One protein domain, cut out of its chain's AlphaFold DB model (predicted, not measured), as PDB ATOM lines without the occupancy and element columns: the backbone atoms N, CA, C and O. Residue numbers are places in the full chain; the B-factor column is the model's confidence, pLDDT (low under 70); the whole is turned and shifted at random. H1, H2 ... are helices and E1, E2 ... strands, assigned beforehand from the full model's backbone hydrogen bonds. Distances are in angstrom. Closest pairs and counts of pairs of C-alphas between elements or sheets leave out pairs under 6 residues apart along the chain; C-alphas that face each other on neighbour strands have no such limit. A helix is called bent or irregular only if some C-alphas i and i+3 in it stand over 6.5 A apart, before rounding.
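Overview. This is residues 3 to 92 of the 568 residues of an uncharacterized protein of Sphingomonas sp. Leaf343 (UniProt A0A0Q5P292). Two small halves, each an antiparallel three-stranded sheet with a helix packed over one face, come together through those two helices, H1 and H3, which run side by side in opposite directions. H2 packs by the edge strand E3 of the first half, at the far end from the second sheet. The printed part has 90 residues, with three named helices and six named strands in the order E1 E2 H1 E3 H2 E4 E5 H3 E6; the sheets run E2 E1 E3 and E5 E4 E6. The class is mixed, helices and strands, and the whole is compact, with a radius of gyration of the C-alphas of 11.6 A and spans of 33 by 30 by 29 A.

Along the chain. E1, residues 3 to 6, begins with C-alpha 3 at (-85.532, -86.779, -73.514). E2 is residues 17 to 21, 11.9 A long, and H1 is residues 23 to 31, 12.0 A long. E3, residues 35 to 37, and H2, residues 40 to 46, follow; H2 is only just irregular, with C-alphas 41 and 44 7.0 A apart. E4, residues 57 to 63, is 17.9 A long and begins at (-106.225, -84.446, -79.854). E5, residues 70 to 76, is 18.0 A long, and H3, residues 77 to 85, is 12.3 A long. E6, residues 89 to 91, ends at (-104.122, -74.656, -74.069).

Arrangement. E1 and E2 form a hairpin, with N 6 and O 17 2.8 A apart, and E1 pairs with E3 through N 5 and O 36, 2.8 A. E2, H1 and E3 make a split strand-helix-strand unit, two strands running the same way with E1 between them, and a right-handed crossover. H1 is on this sheet at a height of 8.4 A; its closest C-alphas to E3 are those of Cys 29 and Ala 35, 5.2 A. With H1 and H2 on one face the sheet makes two layers. H1 touches H2, about perpendicular at 85 degrees, closest at the C-alphas of Ser 27 and Leu 46, 4.2 A. H1 also touches H3 at a shallow tilt of 6 degrees, opposite ways, closest at the C-alphas of Ala 28 and Val 79, 5.5 A. E4 and E5 form a hairpin, with N 60 and O 73 2.9 A apart; E4 and E6 have N 61 and O 90 at 2.8 A. This second sheet is only just strongly twisted, its C-alphas lying up to 4.3 A off the best plane. E5, H3 and E6 make the second split unit, with E4 between its strands, also right-handed. H3 is on this sheet at a height of 8.7 A, closest to E6 at the C-alphas of Gly 83 and Val 89, 4.9 A. H2 and H3 are apart. Every O i to N i+4 pair is within hydrogen-bond range in H1, against 4 of 5 in H3 and 1 of 3 in H2, where 1 of 4 O i to N i+3 pairs is.

Size, cuts and confidence. The two C-alphas farthest apart are those of Ala 41 and Val 92, 33.4 A. The printed part has no cut and no long link. The mean pLDDT of the printed part is 88.3; residues 65 to 68 and residue 92 are under 70.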
ATOM      1  N   THR A   3     -85.458 -87.151 -72.098       94.88
ATOM      2  CA  THR A   3     -85.532 -86.779 -73.514       94.88
ATOM      3  C   THR A   3     -86.319 -87.834 -74.281       94.88
ATOM      4  O   THR A   3     -85.981 -89.015 -74.248       94.88
ATOM      5  N   ILE A   4     -87.352 -87.406 -75.003       96.44
ATOM      6  CA  ILE A   4     -88.244 -88.282 -75.769       96.44
ATOM      7  C   ILE A   4     -88.343 -87.826 -77.226       96.44
ATOM      8  O   ILE A   4     -88.097 -86.664 -77.560       96.44
ATOM      9  N   LYS A   5     -88.702 -88.762 -78.104       96.75
ATOM     10  CA  LYS A   5     -89.217 -88.496 -79.450       96.75
ATOM     11  C   LYS A   5     -90.732 -88.371 -79.330       96.75
ATOM     12  O   LYS A   5     -91.366 -89.343 -78.942       96.75
ATOM     13  N   LEU A   6     -91.282 -87.194 -79.606       95.81
ATOM     14  CA  LEU A   6     -92.697 -86.862 -79.429       95.81
ATOM     15  C   LEU A   6     -93.368 -86.679 -80.796       95.81
ATOM     16  O   LEU A   6     -92.890 -85.899 -81.621       95.81
ATOM     17  N   TRP A   7     -94.474 -87.384 -81.027       95.88
ATOM     18  CA  TRP A   7     -95.301 -87.254 -82.228       95.88
ATOM     19  C   TRP A   7     -96.506 -86.357 -81.957       95.88
ATOM     20  O   TRP A   7     -97.040 -86.314 -80.849       95.88
ATOM     21  N   SER A   8     -96.964 -85.648 -82.989       92.00
ATOM     22  CA  SER A   8     -98.244 -84.953 -82.911       92.00
ATOM     23  C   SER A   8     -99.375 -85.917 -83.240       92.00
ATOM     24  O   SER A   8     -99.377 -86.504 -84.317       92.00
ATOM     25  N   VAL A   9    -100.385 -86.006 -82.370       89.62
ATOM     26  CA  VAL A   9    -101.560 -86.876 -82.592       89.62
ATOM     27  C   VAL A   9    -102.316 -86.500 -83.862       89.62
ATOM     28  O   VAL A   9    -102.832 -87.361 -84.562       89.62
ATOM     29  N   ARG A  10    -102.369 -85.201 -84.177       88.88
ATOM     30  CA  ARG A  10    -103.068 -84.693 -85.363       88.88
ATOM     31  C   ARG A  10    -102.347 -85.013 -86.677       88.88
ATOM     32  O   ARG A  10    -103.001 -85.044 -87.712       88.88
ATOM     33  N   PHE A  11    -101.029 -85.205 -86.633       90.12
ATOM     34  CA  PHE A  11    -100.175 -85.401 -87.809       90.12
ATOM     35  C   PHE A  11     -99.118 -86.483 -87.520       90.12
ATOM     36  O   PHE A  11     -97.925 -86.162 -87.424       90.12
ATOM     37  N   PRO A  12     -99.538 -87.744 -87.295       84.56
ATOM     38  CA  PRO A  12     -98.640 -88.828 -86.888       84.56
ATOM     39  C   PRO A  12     -97.602 -89.187 -87.962       84.56
ATOM     40  O   PRO A  12     -96.565 -89.764 -87.645       84.56
ATOM     41  N   GLU A  13     -97.848 -88.819 -89.220       87.94
ATOM     42  CA  GLU A  13     -96.938 -89.004 -90.350       87.94
ATOM     43  C   GLU A  13     -95.712 -88.083 -90.308       87.94
ATOM     44  O   GLU A  13     -94.723 -88.327 -91.003       87.94
ATOM     45  N   ARG A  14     -95.753 -87.010 -89.509       89.06
ATOM     46  CA  ARG A  14     -94.618 -86.093 -89.384       89.06
ATOM     47  C   ARG A  14     -93.507 -86.721 -88.540       89.06
ATOM     48  O   ARG A  14     -93.798 -87.402 -87.554       89.06
ATOM     49  N   PRO A  15     -92.227 -86.451 -88.864       92.88
ATOM     50  CA  PRO A  15     -91.117 -86.907 -88.039       92.88
ATOM     51  C   PRO A  15     -91.282 -86.447 -86.583       92.88
ATOM     52  O   PRO A  15     -91.660 -85.291 -86.354       92.88
ATOM     53  N   PRO A  16     -90.980 -87.305 -85.593       94.19
ATOM     54  CA  PRO A  16     -91.094 -86.923 -84.199       94.19
ATOM     55  C   PRO A  16     -90.080 -85.843 -83.846       94.19
ATOM     56  O   PRO A  16     -88.926 -85.864 -84.285       94.19
ATOM     57  N   ILE A  17     -90.492 -84.936 -82.972       93.56
ATOM     58  CA  ILE A  17     -89.610 -83.912 -82.424       93.56
ATOM     59  C   ILE A  17     -88.909 -84.438 -81.173       93.56
ATOM     60  O   ILE A  17     -89.498 -85.138 -80.352       93.56
ATOM     61  N   ARG A  18     -87.628 -84.102 -81.017       93.69
ATOM     62  CA  ARG A  18     -86.870 -84.428 -79.803       93.69
ATOM     63  C   ARG A  18     -87.089 -83.326 -78.772       93.69
ATOM     64  O   ARG A  18     -86.760 -82.172 -79.054       93.69
ATOM     65  N   VAL A  19     -87.628 -83.676 -77.612       93.44
ATOM     66  CA  VAL A  19     -87.934 -82.733 -76.525       93.44
ATOM     67  C   VAL A  19     -87.450 -83.291 -75.194       93.44
ATOM     68  O   VAL A  19     -87.436 -84.509 -75.010       93.44
ATOM     69  N   SER A  20     -87.040 -82.409 -74.285       93.88
ATOM     70  CA  SER A  20     -86.639 -82.775 -72.927       93.88
ATOM     71  C   SER A  20     -87.700 -82.263 -71.965       93.88
ATOM     72  O   SER A  20     -87.853 -81.057 -71.811       93.88
ATOM     73  N   LEU A  21     -88.457 -83.182 -71.365       92.62
ATOM     74  CA  LEU A  21     -89.613 -82.868 -70.528       92.62
ATOM     75  C   LEU A  21     -89.386 -83.324 -69.089       92.62
ATOM     76  O   LEU A  21     -88.495 -84.131 -68.807       92.62
ATOM     77  N   ASP A  22     -90.228 -82.826 -68.187       93.88
ATOM     78  CA  ASP A  22     -90.386 -83.404 -66.857       93.88
ATOM     79  C   ASP A  22     -90.703 -84.908 -66.936       93.88
ATOM     80  O   ASP A  22     -91.352 -85.367 -67.879       93.88
ATOM     81  N   ASP A  23     -90.230 -85.681 -65.958       93.69
ATOM     82  CA  ASP A  23     -90.297 -87.145 -65.977       93.69
ATOM     83  C   ASP A  23     -91.750 -87.643 -65.974       93.69
ATOM     84  O   ASP A  23     -92.072 -88.604 -66.679       93.69
ATOM     85  N   ALA A  24     -92.648 -86.958 -65.256       93.62
ATOM     86  CA  ALA A  24     -94.061 -87.321 -65.202       93.62
ATOM     87  C   ALA A  24     -94.771 -87.028 -66.532       93.62
ATOM     88  O   ALA A  24     -95.544 -87.857 -67.020       93.62
ATOM     89  N   LEU A  25     -94.467 -85.892 -67.166       94.69
ATOM     90  CA  LEU A  25     -95.024 -85.549 -68.474       94.69
ATOM     91  C   LEU A  25     -94.456 -86.441 -69.589       94.69
ATOM     92  O   LEU A  25     -95.198 -86.905 -70.452       94.69
ATOM     93  N   ALA A  26     -93.156 -86.740 -69.548       96.06
ATOM     94  CA  ALA A  26     -92.524 -87.683 -70.463       96.06
ATOM     95  C   ALA A  26     -93.137 -89.084 -70.335       96.06
ATOM     96  O   ALA A  26     -93.444 -89.712 -71.350       96.06
ATOM     97  N   SER A  27     -93.371 -89.548 -69.102       96.31
ATOM     98  CA  SER A  27     -94.031 -90.829 -68.839       96.31
ATOM     99  C   SER A  27     -95.466 -90.836 -69.363       96.31
ATOM    100  O   SER A  27     -95.870 -91.794 -70.020       96.31
ATOM    101  N   ALA A  28     -96.223 -89.752 -69.168       96.00
ATOM    102  CA  ALA A  28     -97.577 -89.635 -69.701       96.00
ATOM    103  C   ALA A  28     -97.607 -89.724 -71.237       96.00
ATOM    104  O   ALA A  28     -98.414 -90.470 -71.791       96.00
ATOM    105  N   CYS A  29     -96.693 -89.036 -71.928       96.50
ATOM    106  CA  CYS A  29     -96.567 -89.113 -73.385       96.50
ATOM    107  C   CYS A  29     -96.259 -90.542 -73.877       96.50
ATOM    108  O   CYS A  29     -96.835 -90.984 -74.872       96.50
ATOM    109  N   VAL A  30     -95.374 -91.272 -73.183       96.69
ATOM    110  CA  VAL A  30     -95.029 -92.666 -73.520       96.69
ATOM    111  C   VAL A  30     -96.211 -93.604 -73.248       96.69
ATOM    112  O   VAL A  30     -96.583 -94.391 -74.113       96.69
ATOM    113  N   ARG A  31     -96.873 -93.471 -72.093       96.12
ATOM    114  CA  ARG A  31     -98.043 -94.282 -71.705       96.12
ATOM    115  C   ARG A  31     -99.284 -94.026 -72.562       96.12
ATOM    116  O   ARG A  31    -100.142 -94.900 -72.637       96.12
ATOM    117  N   ALA A  32     -99.383 -92.855 -73.191       95.44
ATOM    118  CA  ALA A  32    -100.411 -92.538 -74.181       95.44
ATOM    119  C   ALA A  32    -100.024 -92.955 -75.615       95.44
ATOM    120  O   ALA A  32    -100.789 -92.720 -76.546       95.44
ATOM    121  N   GLY A  33     -98.836 -93.539 -75.817       94.31
ATOM    122  CA  GLY A  33     -98.372 -94.020 -77.122       94.31
ATOM    123  C   GLY A  33     -97.982 -92.920 -78.114       94.31
ATOM    124  O   GLY A  33     -97.835 -93.198 -79.300       94.31
ATOM    125  N   VAL A  34     -97.804 -91.677 -77.654       96.31
ATOM    126  CA  VAL A  34     -97.456 -90.522 -78.509       96.31
ATOM    127  C   VAL A  34     -95.995 -90.111 -78.388       96.31
ATOM    128  O   VAL A  34     -95.572 -89.129 -78.999       96.31
ATOM    129  N   ALA A  35     -95.208 -90.851 -77.607       97.06
ATOM    130  CA  ALA A  35     -93.776 -90.662 -77.502       97.06
ATOM    131  C   ALA A  35     -93.016 -91.967 -77.279       97.06
ATOM    132  O   ALA A  35     -93.571 -92.974 -76.848       97.06
ATOM    133  N   ALA A  36     -91.713 -91.913 -77.541       96.12
ATOM    134  CA  ALA A  36     -90.773 -92.987 -77.281       96.12
ATOM    135  C   ALA A  36     -89.528 -92.417 -76.589       96.12
ATOM    136  O   ALA A  36     -89.084 -91.315 -76.944       96.12
ATOM    137  N   PRO A  37     -88.940 -93.148 -75.629       96.25
ATOM    138  CA  PRO A  37     -87.676 -92.759 -75.028       96.25
ATOM    139  C   PRO A  37     -86.591 -92.637 -76.096       96.25
ATOM    140  O   PRO A  37     -86.527 -93.405 -77.058       96.25
ATOM    141  N   VAL A  38     -85.722 -91.648 -75.927       95.94
ATOM    142  CA  VAL A  38     -84.516 -91.528 -76.747       95.94
ATOM    143  C   VAL A  38     -83.435 -92.500 -76.284       95.94
ATOM    144  O   VAL A  38     -82.738 -93.060 -77.128       95.94
ATOM    145  N   ASP A  39     -83.291 -92.661 -74.969       95.25
ATOM    146  CA  ASP A  39     -82.383 -93.617 -74.344       95.25
ATOM    147  C   ASP A  39     -83.155 -94.908 -74.020       95.25
ATOM    148  O   ASP A  39     -84.134 -94.850 -73.272       95.25
ATOM    149  N   PRO A  40     -82.754 -96.077 -74.551       91.19
ATOM    150  CA  PRO A  40     -83.401 -97.349 -74.239       91.19
ATOM    151  C   PRO A  40     -83.520 -97.652 -72.735       91.19
ATOM    152  O   PRO A  40     -84.480 -98.309 -72.335       91.19
ATOM    153  N   ALA A  41     -82.599 -97.155 -71.899       92.62
ATOM    154  CA  ALA A  41     -82.645 -97.355 -70.450       92.62
ATOM    155  C   ALA A  41     -83.872 -96.696 -69.787       92.62
ATOM    156  O   ALA A  41     -84.333 -97.148 -68.739       92.62
ATOM    157  N   ASP A  42     -84.448 -95.670 -70.420       94.00
ATOM    158  CA  ASP A  42     -85.615 -94.949 -69.909       94.00
ATOM    159  C   ASP A  42     -86.951 -95.629 -70.254       94.00
ATOM    160  O   ASP A  42     -87.993 -95.229 -69.733       94.00
ATOM    161  N   ALA A  43     -86.954 -96.665 -71.101       87.94
ATOM    162  CA  ALA A  43     -88.185 -97.304 -71.571       87.94
ATOM    163  C   ALA A  43     -89.017 -97.925 -70.442       87.94
ATOM    164  O   ALA A  43     -90.232 -97.728 -70.399       87.94
ATOM    165  N   GLY A  44     -88.365 -98.635 -69.517       88.31
ATOM    166  CA  GLY A  44     -89.023 -99.224 -68.349       88.31
ATOM    167  C   GLY A  44     -89.609 -98.156 -67.419       88.31
ATOM    168  O   GLY A  44     -90.823 -98.149 -67.211       88.31
ATOM    169  N   PRO A  45     -88.787 -97.216 -66.911       91.19
ATOM    170  CA  PRO A  45     -89.255 -96.146 -66.032       91.19
ATOM    171  C   PRO A  45     -90.362 -95.272 -66.637       91.19
ATOM    172  O   PRO A  45     -91.336 -94.973 -65.955       91.19
ATOM    173  N   LEU A  46     -90.264 -94.887 -67.916       94.06
ATOM    174  CA  LEU A  46     -91.271 -94.026 -68.549       94.06
ATOM    175  C   LEU A  46     -92.591 -94.747 -68.841       94.06
ATOM    176  O   LEU A  46     -93.637 -94.101 -68.873       94.06
ATOM    177  N   SER A  47     -92.563 -96.069 -69.004       91.75
ATOM    178  CA  SER A  47     -93.773 -96.875 -69.217       91.75
ATOM    179  C   SER A  47     -94.431 -97.324 -67.907       91.75
ATOM    180  O   SER A  47     -95.447 -98.013 -67.944       91.75
ATOM    181  N   ALA A  48     -93.874 -96.957 -66.746       85.38
ATOM    182  CA  ALA A  48     -94.398 -97.363 -65.449       85.38
ATOM    183  C   ALA A  48     -95.778 -96.730 -65.174       85.38
ATOM    184  O   ALA A  48     -95.923 -95.511 -65.070       85.38
ATOM    185  N   GLY A  49     -96.804 -97.577 -65.041       88.56
ATOM    186  CA  GLY A  49     -98.193 -97.191 -64.770       88.56
ATOM    187  C   GLY A  49     -99.180 -97.727 -65.812       88.56
ATOM    188  O   GLY A  49     -98.790 -98.302 -66.823       88.56
ATOM    189  N   GLY A  50    -100.483 -97.551 -65.566       86.69
ATOM    190  CA  GLY A  50    -101.525 -97.980 -66.513       86.69
ATOM    191  C   GLY A  50    -101.494 -97.186 -67.831       86.69
ATOM    192  O   GLY A  50    -101.032 -96.045 -67.833       86.69
ATOM    193  N   PRO A  51    -101.985 -97.724 -68.956       90.38
ATOM    194  CA  PRO A  51    -102.049 -96.971 -70.210       90.38
ATOM    195  C   PRO A  51    -102.899 -95.700 -70.055       90.38
ATOM    196  O   PRO A  51    -103.882 -95.686 -69.312       90.38
ATOM    197  N   LEU A  52    -102.515 -94.628 -70.750       91.19
ATOM    198  CA  LEU A  52    -103.314 -93.405 -70.844       91.19
ATOM    199  C   LEU A  52    -104.044 -93.370 -72.187       91.19
ATOM    200  O   LEU A  52    -103.545 -93.877 -73.189       91.19
ATOM    201  N   SER A  53    -105.236 -92.770 -72.213       88.75
ATOM    202  CA  SER A  53    -106.015 -92.660 -73.449       88.75
ATOM    203  C   SER A  53    -105.258 -91.846 -74.501       88.75
ATOM    204  O   SER A  53    -104.844 -90.720 -74.226       88.75
ATOM    205  N   ALA A  54    -105.126 -92.394 -75.708       85.88
ATOM    206  CA  ALA A  54    -104.584 -91.693 -76.873       85.88
ATOM    207  C   ALA A  54    -105.643 -90.841 -77.612       85.88
ATOM    208  O   ALA A  54    -105.332 -90.222 -78.629       85.88
ATOM    209  N   ALA A  55    -106.892 -90.836 -77.131       79.62
ATOM    210  CA  ALA A  55    -107.997 -90.101 -77.736       79.62
ATOM    211  C   ALA A  55    -107.905 -88.580 -77.494       79.62
ATOM    212  O   ALA A  55    -107.117 -88.099 -76.676       79.62
ATOM    213  N   ASP A  56    -108.748 -87.836 -78.211       85.88
ATOM    214  CA  ASP A  56    -108.996 -86.401 -78.025       85.88
ATOM    215  C   ASP A  56    -107.763 -85.503 -78.248       85.88
ATOM    216  O   ASP A  56    -107.172 -84.966 -77.300       85.88
ATOM    217  N   PRO A  57    -107.353 -85.305 -79.517       88.06
ATOM    218  CA  PRO A  57    -106.225 -84.446 -79.854       88.06
ATOM    219  C   PRO A  57    -106.497 -82.994 -79.446       88.06
ATOM    220  O   PRO A  57    -107.375 -82.322 -79.983       88.06
ATOM    221  N   THR A  58    -105.674 -82.477 -78.539       87.25
ATOM    222  CA  THR A  58    -105.776 -81.123 -77.987       87.25
ATOM    223  C   THR A  58    -104.551 -80.310 -78.387       87.25
ATOM    224  O   THR A  58    -103.417 -80.768 -78.243       87.25
ATOM    225  N   LEU A  59    -104.760 -79.106 -78.934       89.25
ATOM    226  CA  LEU A  59    -103.668 -78.217 -79.343       89.25
ATOM    227  C   LEU A  59    -103.152 -77.409 -78.149       89.25
ATOM    228  O   LEU A  59    -103.900 -76.639 -77.540       89.25
ATOM    229  N   VAL A  60    -101.861 -77.543 -77.865       90.25
ATOM    230  CA  VAL A  60    -101.228 -76.938 -76.694       90.25
ATOM    231  C   VAL A  60     -99.903 -76.268 -77.021       90.25
ATOM    232  O   VAL A  60     -99.273 -76.568 -78.036       90.25
ATOM    233  N   THR A  61     -99.485 -75.367 -76.138       90.69
ATOM    234  CA  THR A  61     -98.122 -74.845 -76.059       90.69
ATOM    235  C   THR A  61     -97.401 -75.570 -74.924       90.69
ATOM    236  O   THR A  61     -97.909 -75.606 -73.807       90.69
ATOM    237  N   LEU A  62     -96.255 -76.174 -75.227       90.00
ATOM    238  CA  LEU A  62     -95.440 -76.996 -74.333       90.00
ATOM    239  C   LEU A  62     -94.045 -76.376 -74.212       90.00
ATOM    240  O   LEU A  62     -93.457 -75.999 -75.227       90.00
ATOM    241  N   ASP A  63     -93.500 -76.304 -73.001       84.88
ATOM    242  CA  ASP A  63     -92.083 -75.987 -72.810       84.88
ATOM    243  C   ASP A  63     -91.223 -77.213 -73.173       84.88
ATOM    244  O   ASP A  63     -91.321 -78.269 -72.548       84.88
ATOM    245  N   ALA A  64     -90.413 -77.096 -74.230       77.31
ATOM    246  CA  ALA A  64     -89.590 -78.188 -74.752       77.31
ATOM    247  C   ALA A  64     -88.235 -78.354 -74.030       77.31
ATOM    248  O   ALA A  64     -87.400 -79.148 -74.491       77.31
ATOM    249  N   GLY A  65     -88.017 -77.615 -72.936       68.69
ATOM    250  CA  GLY A  65     -86.800 -77.642 -72.132       68.69
ATOM    251  C   GLY A  65     -85.724 -76.654 -72.602       68.69
ATOM    252  O   GLY A  65     -85.877 -75.931 -73.594       68.69
ATOM    253  N   PHE A  66     -84.606 -76.623 -71.867       51.72
ATOM    254  CA  PHE A  66     -83.523 -75.643 -72.033       51.72
ATOM    255  C   PHE A  66     -83.064 -75.495 -73.497       51.72
ATOM    256  O   PHE A  66     -82.529 -76.421 -74.105       51.72
ATOM    257  N   GLY A  67     -83.246 -74.289 -74.047       56.88
ATOM    258  CA  GLY A  67     -82.698 -73.869 -75.343       56.88
ATOM    259  C   GLY A  67     -83.596 -74.070 -76.570       56.88
ATOM    260  O   GLY A  67     -83.182 -73.678 -77.659       56.88
ATOM    261  N   ARG A  68     -84.805 -74.643 -76.441       62.94
ATOM    262  CA  ARG A  68     -85.730 -74.839 -77.585       62.94
ATOM    263  C   ARG A  68     -86.981 -73.959 -77.574       62.94
ATOM    264  O   ARG A  68     -87.679 -73.911 -78.583       62.94
ATOM    265  N   GLY A  69     -87.212 -73.220 -76.489       72.25
ATOM    266  CA  GLY A  69     -88.378 -72.352 -76.341       72.25
ATOM    267  C   GLY A  69     -89.698 -73.129 -76.302       72.25
ATOM    268  O   GLY A  69     -89.732 -74.360 -76.300       72.25
ATOM    269  N   MET A  70     -90.801 -72.389 -76.262       85.19
ATOM    270  CA  MET A  70     -92.140 -72.971 -76.285       85.19
ATOM    271  C   MET A  70     -92.486 -73.515 -77.675       85.19
ATOM    272  O   MET A  70     -92.339 -72.816 -78.679       85.19
ATOM    273  N   ILE A  71     -93.015 -74.736 -77.734       88.75
ATOM    274  CA  ILE A  71     -93.475 -75.376 -78.969       88.75
ATOM    275  C   ILE A  71     -94.992 -75.544 -78.964       88.75
ATOM    276  O   ILE A  71     -95.592 -75.820 -77.929       88.75
ATOM    277  N   ARG A  72     -95.631 -75.419 -80.131       90.69
ATOM    278  CA  ARG A  72     -97.053 -75.751 -80.299       90.69
ATOM    279  C   ARG A  72     -97.198 -77.150 -80.878       90.69
ATOM    280  O   ARG A  72     -96.682 -77.417 -81.962       90.69
ATOM    281  N   ILE A  73     -97.913 -78.029 -80.186       92.50
ATOM    282  CA  ILE A  73     -98.105 -79.424 -80.594       92.50
ATOM    283  C   ILE A  73     -99.501 -79.919 -80.204       92.50
ATOM    284  O   ILE A  73    -100.111 -79.413 -79.268       92.50
ATOM    285  N   SER A  74    -100.036 -80.888 -80.954       93.12
ATOM    286  CA  SER A  74    -101.273 -81.582 -80.584       93.12
ATOM    287  C   SER A  74    -100.964 -82.880 -79.839       93.12
ATOM    288  O   SER A  74    -100.299 -83.750 -80.408       93.12
ATOM    289  N   LEU A  75    -101.455 -82.983 -78.600       93.75
ATOM    290  CA  LEU A  75    -101.287 -84.116 -77.679       93.75
ATOM    291  C   LEU A  75    -102.657 -84.669 -77.242       93.75
ATOM    292  O   LEU A  75    -103.635 -83.923 -77.306       93.75
ATOM    293  N   PRO A  76    -102.758 -85.930 -76.784       93.62
ATOM    294  CA  PRO A  76    -104.000 -86.468 -76.228       93.62
ATOM    295  C   PRO A  76    -104.417 -85.690 -74.981       93.62
ATOM    296  O   PRO A  76    -103.554 -85.310 -74.184       93.62
ATOM    297  N   LEU A  77    -105.720 -85.507 -74.759       87.56
ATOM    298  CA  LEU A  77    -106.227 -84.779 -73.589       87.56
ATOM    299  C   LEU A  77    -105.679 -85.351 -72.271       87.56
ATOM    300  O   LEU A  77    -105.302 -84.589 -71.389       87.56
ATOM    301  N   SER A  78    -105.535 -86.675 -72.165       89.56
ATOM    302  CA  SER A  78    -104.963 -87.351 -70.989       89.56
ATOM    303  C   SER A  78    -103.548 -86.862 -70.633       89.56
ATOM    304  O   SER A  78    -103.235 -86.659 -69.462       89.56
ATOM    305  N   VAL A  79    -102.708 -86.609 -71.641       93.00
ATOM    306  CA  VAL A  79    -101.350 -86.067 -71.490       93.00
ATOM    307  C   VAL A  79    -101.406 -84.584 -71.149       93.00
ATOM    308  O   VAL A  79    -100.647 -84.104 -70.310       93.00
ATOM    309  N   VAL A  80    -102.325 -83.854 -71.779       90.19
ATOM    310  CA  VAL A  80    -102.497 -82.420 -71.545       90.19
ATOM    311  C   VAL A  80    -102.976 -82.137 -70.120       90.19
ATOM    312  O   VAL A  80    -102.504 -81.177 -69.520       90.19
ATOM    313  N   VAL A  81    -103.832 -82.983 -69.541       84.31
ATOM    314  CA  VAL A  81    -104.244 -82.875 -68.133       84.31
ATOM    315  C   VAL A  81    -103.038 -83.018 -67.199       84.31
ATOM    316  O   VAL A  81    -102.869 -82.184 -66.316       84.31
ATOM    317  N   VAL A  82    -102.155 -83.998 -67.434       87.81
ATOM    318  CA  VAL A  82    -100.909 -84.161 -66.655       87.81
ATOM    319  C   VAL A  82     -99.971 -82.964 -66.841       87.81
ATOM    320  O   VAL A  82     -99.392 -82.460 -65.885       87.81
ATOM    321  N   GLY A  83     -99.820 -82.468 -68.068       87.00
ATOM    322  CA  GLY A  83     -98.995 -81.290 -68.335       87.00
ATOM    323  C   GLY A  83     -99.551 -80.007 -67.709       87.00
ATOM    324  O   GLY A  83     -98.783 -79.163 -67.250       87.00
ATOM    325  N   GLY A  84    -100.879 -79.877 -67.661       82.75
ATOM    326  CA  GLY A  84    -101.582 -78.760 -67.039       82.75
ATOM    327  C   GLY A  84    -101.443 -78.752 -65.518       82.75
ATOM    328  O   GLY A  84    -101.183 -77.695 -64.951       82.75
ATOM    329  N   THR A  85    -101.528 -79.913 -64.854       78.81
ATOM    330  CA  THR A  85    -101.323 -80.006 -63.394       78.81
ATOM    331  C   THR A  85     -99.894 -79.671 -62.976       78.81
ATOM    332  O   THR A  85     -99.688 -79.155 -61.881       78.81
ATOM    333  N   LEU A  86     -98.912 -79.909 -63.850       78.44
ATOM    334  CA  LEU A  86     -97.511 -79.536 -63.631       78.44
ATOM    335  C   LEU A  86     -97.202 -78.075 -64.009       78.44
ATOM    336  O   LEU A  86     -96.086 -77.616 -63.779       78.44
ATOM    337  N   GLY A  87     -98.148 -77.345 -64.614       81.00
ATOM    338  CA  GLY A  87     -97.923 -75.983 -65.115       81.00
ATOM    339  C   GLY A  87     -96.993 -75.901 -66.334       81.00
ATOM    340  O   GLY A  87     -96.465 -74.832 -66.629       81.00
ATOM    341  N   LEU A  88     -96.782 -77.015 -67.046       81.88
ATOM    342  CA  LEU A  88     -95.838 -77.132 -68.171       81.88
ATOM    343  C   LEU A  88     -96.516 -77.050 -69.549       81.88
ATOM    344  O   LEU A  88     -95.840 -77.023 -70.580       81.88
ATOM    345  N   VAL A  89     -97.854 -77.040 -69.575       84.31
ATOM    346  CA  VAL A  89     -98.665 -77.026 -70.796       84.31
ATOM    347  C   VAL A  89     -99.778 -75.987 -70.690       84.31
ATOM    348  O   VAL A  89    -100.530 -75.972 -69.720       84.31
ATOM    349  N   ALA A  90     -99.928 -75.158 -71.725       76.94
ATOM    350  CA  ALA A  90    -101.007 -74.177 -71.846       76.94
ATOM    351  C   ALA A  90    -101.864 -74.447 -73.097       76.94
ATOM    352  O   ALA A  90    -101.339 -74.607 -74.201       76.94
ATOM    353  N   GLY A  91    -103.191 -74.491 -72.946       72.88
ATOM    354  CA  GLY A  91    -104.122 -74.656 -74.069       72.88
ATOM    355  C   GLY A  91    -104.104 -73.449 -75.013       72.88
ATOM    356  O   GLY A  91    -104.050 -72.309 -74.560       72.88
ATOM    357  N   VAL A  92    -104.145 -73.683 -76.333       53.25
ATOM    358  CA  VAL A  92    -104.013 -72.596 -77.329       53.25
ATOM    359  C   VAL A  92    -105.333 -71.852 -77.585       53.25
ATOM    360  O   VAL A  92    -105.277 -70.729 -78.061       53.25
TER     361      VAL A  92